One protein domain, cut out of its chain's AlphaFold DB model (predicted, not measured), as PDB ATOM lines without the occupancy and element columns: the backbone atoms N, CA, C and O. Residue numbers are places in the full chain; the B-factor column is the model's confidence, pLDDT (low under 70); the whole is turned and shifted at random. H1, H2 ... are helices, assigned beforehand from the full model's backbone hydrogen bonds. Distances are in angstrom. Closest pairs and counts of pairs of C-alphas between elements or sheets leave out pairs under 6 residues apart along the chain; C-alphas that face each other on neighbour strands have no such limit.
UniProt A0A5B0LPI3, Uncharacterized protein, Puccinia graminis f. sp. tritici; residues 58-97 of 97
ATOM      1  N   ILE A  58       6.334  28.780  35.382       85.38
ATOM      2  CA  ILE A  58       6.787  28.791  36.775       85.38
ATOM      3  C   ILE A  58       5.617  29.143  37.691       85.38
ATOM      4  O   ILE A  58       4.966  30.180  37.522       85.38
ATOM      5  N   ILE A  59       5.399  28.317  38.709       90.00
ATOM      6  CA  ILE A  59       4.378  28.535  39.729       90.00
ATOM      7  C   ILE A  59       4.889  29.607  40.691       90.00
ATOM      8  O   ILE A  59       5.865  29.399  41.413       90.00
ATOM      9  N   LYS A  60       4.228  30.768  40.695       86.69
ATOM     10  CA  LYS A  60       4.591  31.944  41.507       86.69
ATOM     11  C   LYS A  60       3.480  32.304  42.494       86.69
ATOM     12  O   LYS A  60       3.004  33.437  42.510       86.69
ATOM     13  N   GLU A  61       3.019  31.335  43.286       88.00
ATOM     14  CA  GLU A  61       2.052  31.605  44.359       88.00
ATOM     15  C   GLU A  61       2.760  32.299  45.542       88.00
ATOM     16  O   GLU A  61       3.792  31.810  46.016       88.00
ATOM     17  N   PRO A  62       2.248  33.444  46.034       88.06
ATOM     18  CA  PRO A  62       2.797  34.097  47.217       88.06
ATOM     19  C   PRO A  62       2.833  33.151  48.425       88.06
ATOM     20  O   PRO A  62       1.836  32.525  48.768       88.06
ATOM     21  N   GLY A  63       3.987  33.050  49.088       86.00
ATOM     22  CA  GLY A  63       4.156  32.172  50.250       86.00
ATOM     23  C   GLY A  63       4.272  30.681  49.915       86.00
ATOM     24  O   GLY A  63       4.204  29.851  50.825       86.00
ATOM     25  N   LEU A  64       4.435  30.309  48.641       90.19
ATOM     26  CA  LEU A  64       4.794  28.950  48.224       90.19
ATOM     27  C   LEU A  64       6.300  28.731  48.368       90.19
ATOM     28  O   LEU A  64       7.038  28.612  47.394       90.19
ATOM     29  N   VAL A  65       6.759  28.741  49.614       89.50
ATOM     30  CA  VAL A  65       8.157  28.516  49.975       89.50
ATOM     31  C   VAL A  65       8.201  27.299  50.881       89.50
ATOM     32  O   VAL A  65       7.407  27.191  51.815       89.50
ATOM     33  N   TYR A  66       9.106  26.374  50.581       91.88
ATOM     34  CA  TYR A  66       9.375  25.238  51.446       91.88
ATOM     35  C   TYR A  66      10.408  25.649  52.498       91.88
ATOM     36  O   TYR A  66      11.504  26.082  52.152       91.88
ATOM     37  N   ASP A  67      10.053  25.536  53.777       91.69
ATOM     38  CA  ASP A  67      10.892  25.942  54.913       91.69
ATOM     39  C   ASP A  67      11.703  24.781  55.522       91.69
ATOM     40  O   ASP A  67      12.378  24.950  56.536       91.69
ATOM     41  N   GLY A  68      11.646  23.595  54.907       91.56
ATOM     42  CA  GLY A  68      12.265  22.372  55.422       91.56
ATOM     43  C   GLY A  68      11.349  21.537  56.323       91.56
ATOM     44  O   GLY A  68      11.719  20.428  56.704       91.56
ATOM     45  N   THR A  69      10.137  22.004  56.630       94.25
ATOM     46  CA  THR A  69       9.162  21.292  57.467       94.25
ATOM     47  C   THR A  69       7.865  21.016  56.712       94.25
ATOM     48  O   THR A  69       7.572  21.631  55.692       94.25
ATOM     49  N   ASN A  70       7.072  20.049  57.189       91.31
ATOM     50  CA  ASN A  70       5.732  19.772  56.652       91.31
ATOM     51  C   ASN A  70       5.699  19.570  55.119       91.31
ATOM     52  O   ASN A  70       4.820  20.095  54.435       91.31
ATOM     53  N   PHE A  71       6.637  18.781  54.577       92.50
ATOM     54  CA  PHE A  71       6.777  18.534  53.132       92.50
ATOM     55  C   PHE A  71       5.450  18.168  52.448       92.50
ATOM     56  O   PHE A  71       5.112  18.731  51.412       92.50
ATOM     57  N   THR A  72       4.645  17.301  53.067       95.19
ATOM     58  CA  THR A  72       3.325  16.908  52.547       95.19
ATOM     59  C   THR A  72       2.374  18.097  52.384       95.19
ATOM     60  O   THR A  72       1.643  18.182  51.400       95.19
ATOM     61  N   GLN A  73       2.385  19.042  53.329       93.06
ATOM     62  CA  GLN A  73       1.534  20.230  53.280       93.06
ATOM     63  C   GLN A  73       2.015  21.219  52.215       93.06
ATOM     64  O   GLN A  73       1.197  21.792  51.495       93.06
ATOM     65  N   PHE A  74       3.335  21.397  52.096       93.94
ATOM     66  CA  PHE A  74       3.928  22.164  51.005       93.94
ATOM     67  C   PHE A  74       3.533  21.574  49.647       93.94
ATOM     68  O   PHE A  74       3.023  22.304  48.800       93.94
ATOM     69  N   LEU A  75       3.685  20.258  49.466       93.81
ATOM     70  CA  LEU A  75       3.383  19.581  48.208       93.81
ATOM     71  C   LEU A  75       1.907  19.741  47.816       93.81
ATOM     72  O   LEU A  75       1.613  20.099  46.681       93.81
ATOM     73  N   ALA A  76       0.979  19.598  48.768       94.44
ATOM     74  CA  ALA A  76      -0.447  19.811  48.516       94.44
ATOM     75  C   ALA A  76      -0.767  21.247  48.052       94.44
ATOM     76  O   ALA A  76      -1.593  21.462  47.160       94.44
ATOM     77  N   ARG A  77      -0.107  22.256  48.639       93.94
ATOM     78  CA  ARG A  77      -0.240  23.657  48.199       93.94
ATOM     79  C   ARG A  77       0.369  23.871  46.819       93.94
ATOM     80  O   ARG A  77      -0.249  24.519  45.978       93.94
ATOM     81  N   TYR A  78       1.542  23.293  46.586       94.31
ATOM     82  CA  TYR A  78       2.260  23.367  45.324       94.31
ATOM     83  C   TYR A  78       1.449  22.769  44.171       94.31
ATOM     84  O   TYR A  78       1.291  23.414  43.139       94.31
ATOM     85  N   GLU A  79       0.850  21.591  44.357       93.25
ATOM     86  CA  GLU A  79      -0.016  20.958  43.356       93.25
ATOM     87  C   GLU A  79      -1.256  21.798  43.050       93.25
ATOM     88  O   GLU A  79      -1.614  21.996  41.888       93.25
ATOM     89  N   ARG A  80      -1.893  22.362  44.082       94.75
ATOM     90  CA  ARG A  80      -3.034  23.261  43.894       94.75
ATOM     91  C   ARG A  80      -2.642  24.517  43.113       94.75
ATOM     92  O   ARG A  80      -3.398  24.957  42.246       94.75
ATOM     93  N   ALA A  81      -1.480  25.091  43.410       94.00
ATOM     94  CA  ALA A  81      -0.956  26.225  42.669       94.00
ATOM     95  C   ALA A  81      -0.621  25.825  41.221       94.00
ATOM     96  O   ALA A  81      -1.013  26.529  40.300       94.00
ATOM     97  N   ALA A  82      -0.026  24.656  40.983       93.00
ATOM     98  CA  ALA A  82       0.237  24.150  39.636       93.00
ATOM     99  C   ALA A  82      -1.027  24.102  38.767       93.00
ATOM    100  O   ALA A  82      -1.002  24.556  37.625       93.00
ATOM    101  N   LEU A  83      -2.151  23.644  39.326       91.81
ATOM    102  CA  LEU A  83      -3.440  23.638  38.628       91.81
ATOM    103  C   LEU A  83      -3.906  25.053  38.256       91.81
ATOM    104  O   LEU A  83      -4.350  25.280  37.132       91.81
ATOM    105  N   ALA A  84      -3.773  26.020  39.169       90.75
ATOM    106  CA  ALA A  84      -4.157  27.410  38.920       90.75
ATOM    107  C   ALA A  84      -3.281  28.085  37.849       90.75
ATOM    108  O   ALA A  84      -3.772  28.883  37.054       90.75
ATOM    109  N   PHE A  85      -1.994  27.736  37.811       89.25
ATOM    110  CA  PHE A  85      -1.031  28.222  36.822       89.25
ATOM    111  C   PHE A  85      -1.029  27.390  35.529       89.25
ATOM    112  O   PHE A  85      -0.305  27.727  34.593       89.25
ATOM    113  N   GLN A  86      -1.855  26.336  35.463       90.38
ATOM    114  CA  GLN A  86      -1.894  25.363  34.369       90.38
ATOM    115  C   GLN A  86      -0.497  24.803  34.039       90.38
ATOM    116  O   GLN A  86      -0.147  24.629  32.869       90.38
ATOM    117  N   ALA A  87       0.315  24.579  35.073       90.00
ATOM    118  CA  ALA A  87       1.639  23.997  34.946       90.00
ATOM    119  C   ALA A  87       1.524  22.474  34.786       90.00
ATOM    120  O   ALA A  87       0.852  21.794  35.566       90.00
ATOM    121  N   SER A  88       2.186  21.950  33.765       90.69
ATOM    122  CA  SER A  88       2.337  20.522  33.494       90.69
ATOM    123  C   SER A  88       3.269  19.842  34.502       90.69
ATOM    124  O   SER A  88       4.038  20.488  35.216       90.69
ATOM    125  N   ASP A  89       3.252  18.506  34.531       90.19
ATOM    126  CA  ASP A  89       4.177  17.721  35.360       90.19
ATOM    127  C   ASP A  89       5.650  17.988  35.024       90.19
ATOM    128  O   ASP A  89       6.487  18.047  35.924       90.19
ATOM    129  N   TYR A  90       5.957  18.224  33.745       89.94
ATOM    130  CA  TYR A  90       7.294  18.606  33.297       89.94
ATOM    131  C   TYR A  90       7.726  19.959  33.882       89.94
ATOM    132  O   TYR A  90       8.817  20.078  34.432       89.94
ATOM    133  N   GLU A  91       6.860  20.972  33.828       90.38
ATOM    134  CA  GLU A  91       7.149  22.300  34.386       90.38
ATOM    135  C   GLU A  91       7.277  22.264  35.909       90.38
ATOM    136  O   GLU A  91       8.147  22.934  36.467       90.38
ATOM    137  N   LYS A  92       6.472  21.426  36.575       91.56
ATOM    138  CA  LYS A  92       6.618  21.176  38.010       91.56
ATOM    139  C   LYS A  92       7.997  20.607  38.345       91.56
ATOM    140  O   LYS A  92       8.674  21.106  39.241       91.56
ATOM    141  N   ALA A  93       8.431  19.586  37.607       90.25
ATOM    142  CA  ALA A  93       9.733  18.958  37.813       90.25
ATOM    143  C   ALA A  93      10.892  19.946  37.605       90.25
ATOM    144  O   ALA A  93      11.825  19.955  38.400       90.25
ATOM    145  N   LEU A  94      10.802  20.831  36.605       90.50
ATOM    146  CA  LEU A  94      11.812  21.869  36.363       90.50
ATOM    147  C   LEU A  94      11.968  22.870  37.517       90.50
ATOM    148  O   LEU A  94      13.025  23.477  37.648       90.50
ATOM    149  N   GLN A  95      10.927  23.089  38.321       87.50
ATOM    150  CA  GLN A  95      10.966  24.046  39.430       87.50
ATOM    151  C   GLN A  95      11.499  23.432  40.734       87.50
ATOM    152  O   GLN A  95      11.950  24.177  41.603       87.50
ATOM    153  N   ILE A  96      11.409  22.108  40.891       83.12
ATOM    154  CA  ILE A  96      11.826  21.394  42.110       83.12
ATOM    155  C   ILE A  96      13.187  20.688  41.933       83.12
ATOM    156  O   ILE A  96      13.837  20.388  42.934       83.12
ATOM    157  N   GLY A  97      13.587  20.389  40.691       75.56
ATOM    158  CA  GLY A  97      14.821  19.669  40.351       75.56
ATOM    159  C   GLY A  97      16.118  20.448  40.525       75.56
ATOM    160  O   GLY A  97      16.076  21.692  40.659       75.56
TER     161      GLY A  97
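What this domain is: This is residues 58 to 97 of the 97 residues of an uncharacterized protein of Puccinia graminis f. sp. tritici (UniProt A0A5B0LPI3). An unnamed stretch, residues 58 to 70, runs beside the longer helix H1, which folds back along it after a turn that sticks out at residues 67 to 73; the short helix H2 sits at the other end of this loop-and-helix pair, steeply tilted to H1. The printed part has 40 residues, with two named helices, H1 then H2, and no named strand; the class is all helix. It is compact, with a radius of gyration of the C-alphas of 9.6 A, and spans 25 by 19 by 14 A.

How they stand to each other: Residues 67 to 73 stand free, of which 71 to 73 belong to H1, residues 71 to 84. H2, residues 89 to 96, follows H1 after a tight link of 4 residues. H1 and H2 are close but not clearly touching; their closest C-alphas, those of Ala 82 and Lys 92, are 7.2 A apart. They run opposite ways at a steep tilt of 50 degrees. In H1 and H2 every O i to N i+4 pair is within hydrogen-bond range.

Where its parts are: H1 runs 20.0 A, from C-alpha 71 at (6.777, 18.534, 53.132) to C-alpha 84 at (-4.157, 27.410, 38.920). H2 runs 10.8 A and ends with C-alpha 96 at (11.826, 21.394, 42.110).

The domain as a whole: The C-alphas of Thr 69 and Gln 86, the two farthest apart, are 25.9 A from each other. The printed part has no cut, and residue 97 is the chain's last. The mean pLDDT of the printed part is 90.6, and no printed residue is under 70.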